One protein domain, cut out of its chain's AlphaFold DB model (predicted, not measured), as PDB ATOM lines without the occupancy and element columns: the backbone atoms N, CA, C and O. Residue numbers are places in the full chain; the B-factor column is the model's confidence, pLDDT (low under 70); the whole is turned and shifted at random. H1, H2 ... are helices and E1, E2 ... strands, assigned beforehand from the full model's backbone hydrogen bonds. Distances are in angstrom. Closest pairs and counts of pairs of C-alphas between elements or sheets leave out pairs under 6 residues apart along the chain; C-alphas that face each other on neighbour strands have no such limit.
ATOM      1  N   THR A 118      52.778  36.526   5.988       89.38
ATOM      2  CA  THR A 118      54.021  36.289   6.724       89.38
ATOM      3  C   THR A 118      53.733  35.450   7.975       89.38
ATOM      4  O   THR A 118      52.664  35.602   8.576       89.38
ATOM      5  N   PRO A 119      54.676  34.609   8.441       89.06
ATOM      6  CA  PRO A 119      54.473  33.789   9.638       89.06
ATOM      7  C   PRO A 119      54.083  34.607  10.876       89.06
ATOM      8  O   PRO A 119      53.302  34.145  11.704       89.06
ATOM      9  N   ALA A 120      54.585  35.843  10.979       91.06
ATOM     10  CA  ALA A 120      54.221  36.774  12.040       91.06
ATOM     11  C   ALA A 120      52.715  37.086  12.026       91.06
ATOM     12  O   ALA A 120      52.052  36.926  13.048       91.06
ATOM     13  N   LEU A 121      52.160  37.447  10.864       91.56
ATOM     14  CA  LEU A 121      50.732  37.737  10.702       91.56
ATOM     15  C   LEU A 121      49.867  36.478  10.824       91.56
ATOM     16  O   LEU A 121      48.798  36.511  11.438       91.56
ATOM     17  N   ASP A 122      50.335  35.350  10.286       88.31
ATOM     18  CA  ASP A 122      49.615  34.080  10.372       88.31
ATOM     19  C   ASP A 122      49.548  33.541  11.809       88.31
ATOM     20  O   ASP A 122      48.565  32.892  12.171       88.31
ATOM     21  N   SER A 123      50.522  33.868  12.661       92.44
ATOM     22  CA  SER A 123      50.526  33.466  14.075       92.44
ATOM     23  C   SER A 123      49.528  34.230  14.958       92.44
ATOM     24  O   SER A 123      49.203  33.776  16.059       92.44
ATOM     25  N   LEU A 124      49.015  35.376  14.494       93.12
ATOM     26  CA  LEU A 124      48.059  36.180  15.251       93.12
ATOM     27  C   LEU A 124      46.708  35.463  15.361       93.12
ATOM     28  O   LEU A 124      46.123  35.046  14.363       93.12
ATOM     29  N   ARG A 125      46.174  35.376  16.587       92.75
ATOM     30  CA  ARG A 125      44.833  34.814  16.851       92.75
ATOM     31  C   ARG A 125      43.705  35.698  16.321       92.75
ATOM     32  O   ARG A 125      42.661  35.190  15.931       92.75
ATOM     33  N   CYS A 126      43.909  37.011  16.340       93.94
ATOM     34  CA  CYS A 126      42.998  38.006  15.794       93.94
ATOM     35  C   CYS A 126      43.810  38.911  14.875       93.94
ATOM     36  O   CYS A 126      44.874  39.378  15.272       93.94
ATOM     37  N   ARG A 127      43.321  39.115  13.652       93.06
ATOM     38  CA  ARG A 127      43.962  39.952  12.639       93.06
ATOM     39  C   ARG A 127      43.012  41.088  12.316       93.06
ATOM     40  O   ARG A 127      41.898  40.849  11.852       93.06
ATOM     41  N   ARG A 128      43.439  42.313  12.581       95.19
ATOM     42  CA  ARG A 128      42.706  43.526  12.234       95.19
ATOM     43  C   ARG A 128      43.199  43.991  10.874       95.19
ATOM     44  O   ARG A 128      44.353  44.385  10.725       95.19
ATOM     45  N   CYS A 129      42.307  43.954   9.894       94.44
ATOM     46  CA  CYS A 129      42.599  44.355   8.524       94.44
ATOM     47  C   CYS A 129      41.856  45.644   8.171       94.44
ATOM     48  O   CYS A 129      40.717  45.841   8.594       94.44
ATOM     49  N   ILE A 130      42.472  46.480   7.339       95.38
ATOM     50  CA  ILE A 130      41.834  47.645   6.726       95.38
ATOM     51  C   ILE A 130      42.135  47.681   5.226       95.38
ATOM     52  O   ILE A 130      43.260  47.427   4.794       95.38
ATOM     53  N   ILE A 131      41.116  47.990   4.423       95.31
ATOM     54  CA  ILE A 131      41.240  48.180   2.974       95.31
ATOM     55  C   ILE A 131      41.100  49.672   2.694       95.31
ATOM     56  O   ILE A 131      40.077  50.277   3.012       95.31
ATOM     57  N   VAL A 132      42.127  50.268   2.097       94.38
ATOM     58  CA  VAL A 132      42.170  51.701   1.800       94.38
ATOM     59  C   VAL A 132      42.021  51.891   0.299       94.38
ATOM     60  O   VAL A 132      42.990  51.773  -0.448       94.38
ATOM     61  N   GLY A 133      40.793  52.157  -0.145       91.88
ATOM     62  CA  GLY A 133      40.520  52.521  -1.535       91.88
ATOM     63  C   GLY A 133      41.026  53.925  -1.888       91.88
ATOM     64  O   GLY A 133      41.307  54.742  -1.013       91.88
ATOM     65  N   ASN A 134      41.070  54.233  -3.186       90.12
ATOM     66  CA  ASN A 134      41.547  55.525  -3.706       90.12
ATOM     67  C   ASN A 134      40.454  56.614  -3.759       90.12
ATOM     68  O   ASN A 134      40.560  57.571  -4.522       90.12
ATOM     69  N   GLY A 135      39.376  56.466  -2.985       87.62
ATOM     70  CA  GLY A 135      38.262  57.413  -2.981       87.62
ATOM     71  C   GLY A 135      38.625  58.755  -2.334       87.62
ATOM     72  O   GLY A 135      39.292  58.803  -1.301       87.62
ATOM     73  N   GLY A 136      38.110  59.857  -2.891       89.31
ATOM     74  CA  GLY A 136      38.361  61.217  -2.394       89.31
ATOM     75  C   GLY A 136      37.788  61.523  -1.001       89.31
ATOM     76  O   GLY A 136      38.148  62.531  -0.404       89.31
ATOM     77  N   VAL A 137      36.945  60.646  -0.444       88.56
ATOM     78  CA  VAL A 137      36.336  60.802   0.894       88.56
ATOM     79  C   VAL A 137      37.369  60.893   2.026       88.56
ATOM     80  O   VAL A 137      37.099  61.486   3.071       88.56
ATOM     81  N   LEU A 138      38.567  60.340   1.811       86.75
ATOM     82  CA  LEU A 138      39.669  60.370   2.774       86.75
ATOM     83  C   LEU A 138      40.464  61.689   2.745       86.75
ATOM     84  O   LEU A 138      41.301  61.917   3.623       86.75
ATOM     85  N   ALA A 139      40.211  62.570   1.770       91.88
ATOM     86  CA  ALA A 139      40.908  63.844   1.648       91.88
ATOM     87  C   ALA A 139      40.693  64.715   2.896       91.88
ATOM     88  O   ALA A 139      39.572  64.886   3.376       91.88
ATOM     89  N   ASN A 140      41.786  65.272   3.426       92.38
ATOM     90  CA  ASN A 140      41.796  66.134   4.615       92.38
ATOM     91  C   ASN A 140      41.193  65.502   5.888       92.38
ATOM     92  O   ASN A 140      40.800  66.225   6.800       92.38
ATOM     93  N   LYS A 141      41.116  64.166   5.981       89.81
ATOM     94  CA  LYS A 141      40.593  63.471   7.175       89.81
ATOM     95  C   LYS A 141      41.655  63.106   8.218       89.81
ATOM     96  O   LYS A 141      41.293  62.622   9.283       89.81
ATOM     97  N   SER A 142      42.943  63.286   7.898       94.19
ATOM     98  CA  SER A 142      44.094  62.965   8.767       94.19
ATOM     99  C   SER A 142      44.008  61.593   9.462       94.19
ATOM    100  O   SER A 142      44.397  61.445  10.614       94.19
ATOM    101  N   LEU A 143      43.509  60.572   8.755       94.12
ATOM    102  CA  LEU A 143      43.285  59.220   9.292       94.12
ATOM    103  C   LEU A 143      44.535  58.320   9.282       94.12
ATOM    104  O   LEU A 143      44.424  57.153   9.635       94.12
ATOM    105  N   GLY A 144      45.702  58.832   8.875       93.88
ATOM    106  CA  GLY A 144      46.921  58.037   8.670       93.88
ATOM    107  C   GLY A 144      47.324  57.208   9.891       93.88
ATOM    108  O   GLY A 144      47.400  55.992   9.786       93.88
ATOM    109  N   SER A 145      47.455  57.842  11.061       95.50
ATOM    110  CA  SER A 145      47.811  57.140  12.305       95.50
ATOM    111  C   SER A 145      46.830  56.021  12.648       95.50
ATOM    112  O   SER A 145      47.235  54.919  12.987       95.50
ATOM    113  N   ARG A 146      45.531  56.275  12.476       94.88
ATOM    114  CA  ARG A 146      44.484  55.285  12.741       94.88
ATOM    115  C   ARG A 146      44.494  54.125  11.741       94.88
ATOM    116  O   ARG A 146      44.082  53.028  12.092       94.88
ATOM    117  N   ILE A 147      44.911  54.367  10.498       95.88
ATOM    118  CA  ILE A 147      45.092  53.317   9.484       95.88
ATOM    119  C   ILE A 147      46.295  52.442   9.851       95.88
ATOM    120  O   ILE A 147      46.213  51.222   9.720       95.88
ATOM    121  N   ASP A 148      47.375  53.052  10.336       96.00
ATOM    122  CA  ASP A 148      48.624  52.360  10.667       96.00
ATOM    123  C   ASP A 148      48.528  51.509  11.956       96.00
ATOM    124  O   ASP A 148      49.361  50.635  12.173       96.00
ATOM    125  N   ASP A 149      47.478  51.690  12.771       96.50
ATOM    126  CA  ASP A 149      47.189  50.868  13.963       96.50
ATOM    127  C   ASP A 149      46.683  49.439  13.644       96.50
ATOM    128  O   ASP A 149      46.507  48.618  14.558       96.50
ATOM    129  N   TYR A 150      46.377  49.144  12.374       96.88
ATOM    130  CA  TYR A 150      45.895  47.837  11.914       96.88
ATOM    131  C   TYR A 150      47.052  46.886  11.597       96.88
ATOM    132  O   TYR A 150      48.108  47.293  11.124       96.88
ATOM    133  N   ASP A 151      46.822  45.585  11.782       95.44
ATOM    134  CA  ASP A 151      47.852  44.566  11.555       95.44
ATOM    135  C   ASP A 151      48.136  44.384  10.050       95.44
ATOM    136  O   ASP A 151      49.257  44.079   9.648       95.44
ATOM    137  N   ILE A 152      47.109  44.561   9.204       94.94
ATOM    138  CA  ILE A 152      47.196  44.406   7.745       94.94
ATOM    139  C   ILE A 152      46.509  45.589   7.056       94.94
ATOM    140  O   ILE A 152      45.305  45.800   7.211       94.94
ATOM    141  N   VAL A 153      47.261  46.311   6.223       95.31
ATOM    142  CA  VAL A 153      46.760  47.430   5.411       95.31
ATOM    143  C   VAL A 153      46.821  47.053   3.929       95.31
ATOM    144  O   VAL A 153      47.903  46.899   3.363       95.31
ATOM    145  N   VAL A 154      45.664  46.926   3.276       95.12
ATOM    146  CA  VAL A 154      45.563  46.599   1.843       95.12
ATOM    147  C   VAL A 154      45.273  47.863   1.036       95.12
ATOM    148  O   VAL A 154      44.274  48.541   1.269       95.12
ATOM    149  N   ARG A 155      46.137  48.166   0.060       94.88
ATOM    150  CA  ARG A 155      46.017  49.323  -0.843       94.88
ATOM    151  C   ARG A 155      45.927  48.848  -2.298       94.88
ATOM    152  O   ARG A 155      46.967  48.574  -2.901       94.88
ATOM    153  N   PRO A 156      44.722  48.698  -2.866       91.19
ATOM    154  CA  PRO A 156      44.575  48.357  -4.273       91.19
ATOM    155  C   PRO A 156      45.052  49.515  -5.159       91.19
ATOM    156  O   PRO A 156      44.733  50.679  -4.910       91.19
ATOM    157  N   ARG A 157      45.793  49.198  -6.225       85.94
ATOM    158  CA  ARG A 157      45.887  50.111  -7.367       85.94
ATOM    159  C   ARG A 157      44.666  49.866  -8.245       85.94
ATOM    160  O   ARG A 157      44.460  48.732  -8.675       85.94
ATOM    161  N   LEU A 158      43.874  50.914  -8.443       61.38
ATOM    162  CA  LEU A 158      42.900  51.013  -9.529       61.38
ATOM    163  C   LEU A 158      43.594  51.624 -10.743       61.38
ATOM    164  O   LEU A 158      44.434  52.528 -10.514       61.38
TER     165      LEU A 158
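This is residues 118 to 158 of the 158 residues of the protein "CMP-N-acetylneuraminate-beta-1,4-galactoside alpha-2,3-sialyltransferase" of Homo sapiens (UniProt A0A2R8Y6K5). With little regular structure, this is a loose, flat piece: parallel strands E1 and E2 lie side by side, joined by a wide loop through H2, with H1 near one end of the longest axis. The 41 printed residues run H1, E1, H2, E2, class mixed, with only 15 in named elements; the radius of gyration of the C-alphas is 12.2 A, the spans 35 by 22 by 11 A.

Start at H1, residues 119 to 122, too short for an O i to N i+4 pair. E1, residues 129 to 131, and E2, residues 152 to 154, are parallel at 14 degrees; find N 130 and O 152 within hydrogen-bond range, 2.9 A. H2, residues 144 to 148, with its O i to N i+4 pair within range, lies between them in a strand-helix-strand unit, two parallel neighbour strands with a helix between, its crossover right-handed. The closest C-alphas of E1 and H2 are those of Ile 130 and Ile 147, 7.1 A.

Find C-alpha 119 at (54.473, 33.789, 9.638), where H1 begins. E1 spans 6.9 A, H2 6.3 A; E2 ends at C-alpha 154, (45.563, 46.599, 1.843).

The printed part has no cut. The 12-residue link from E1 to H2 is long. Residue 158 has pLDDT under 70.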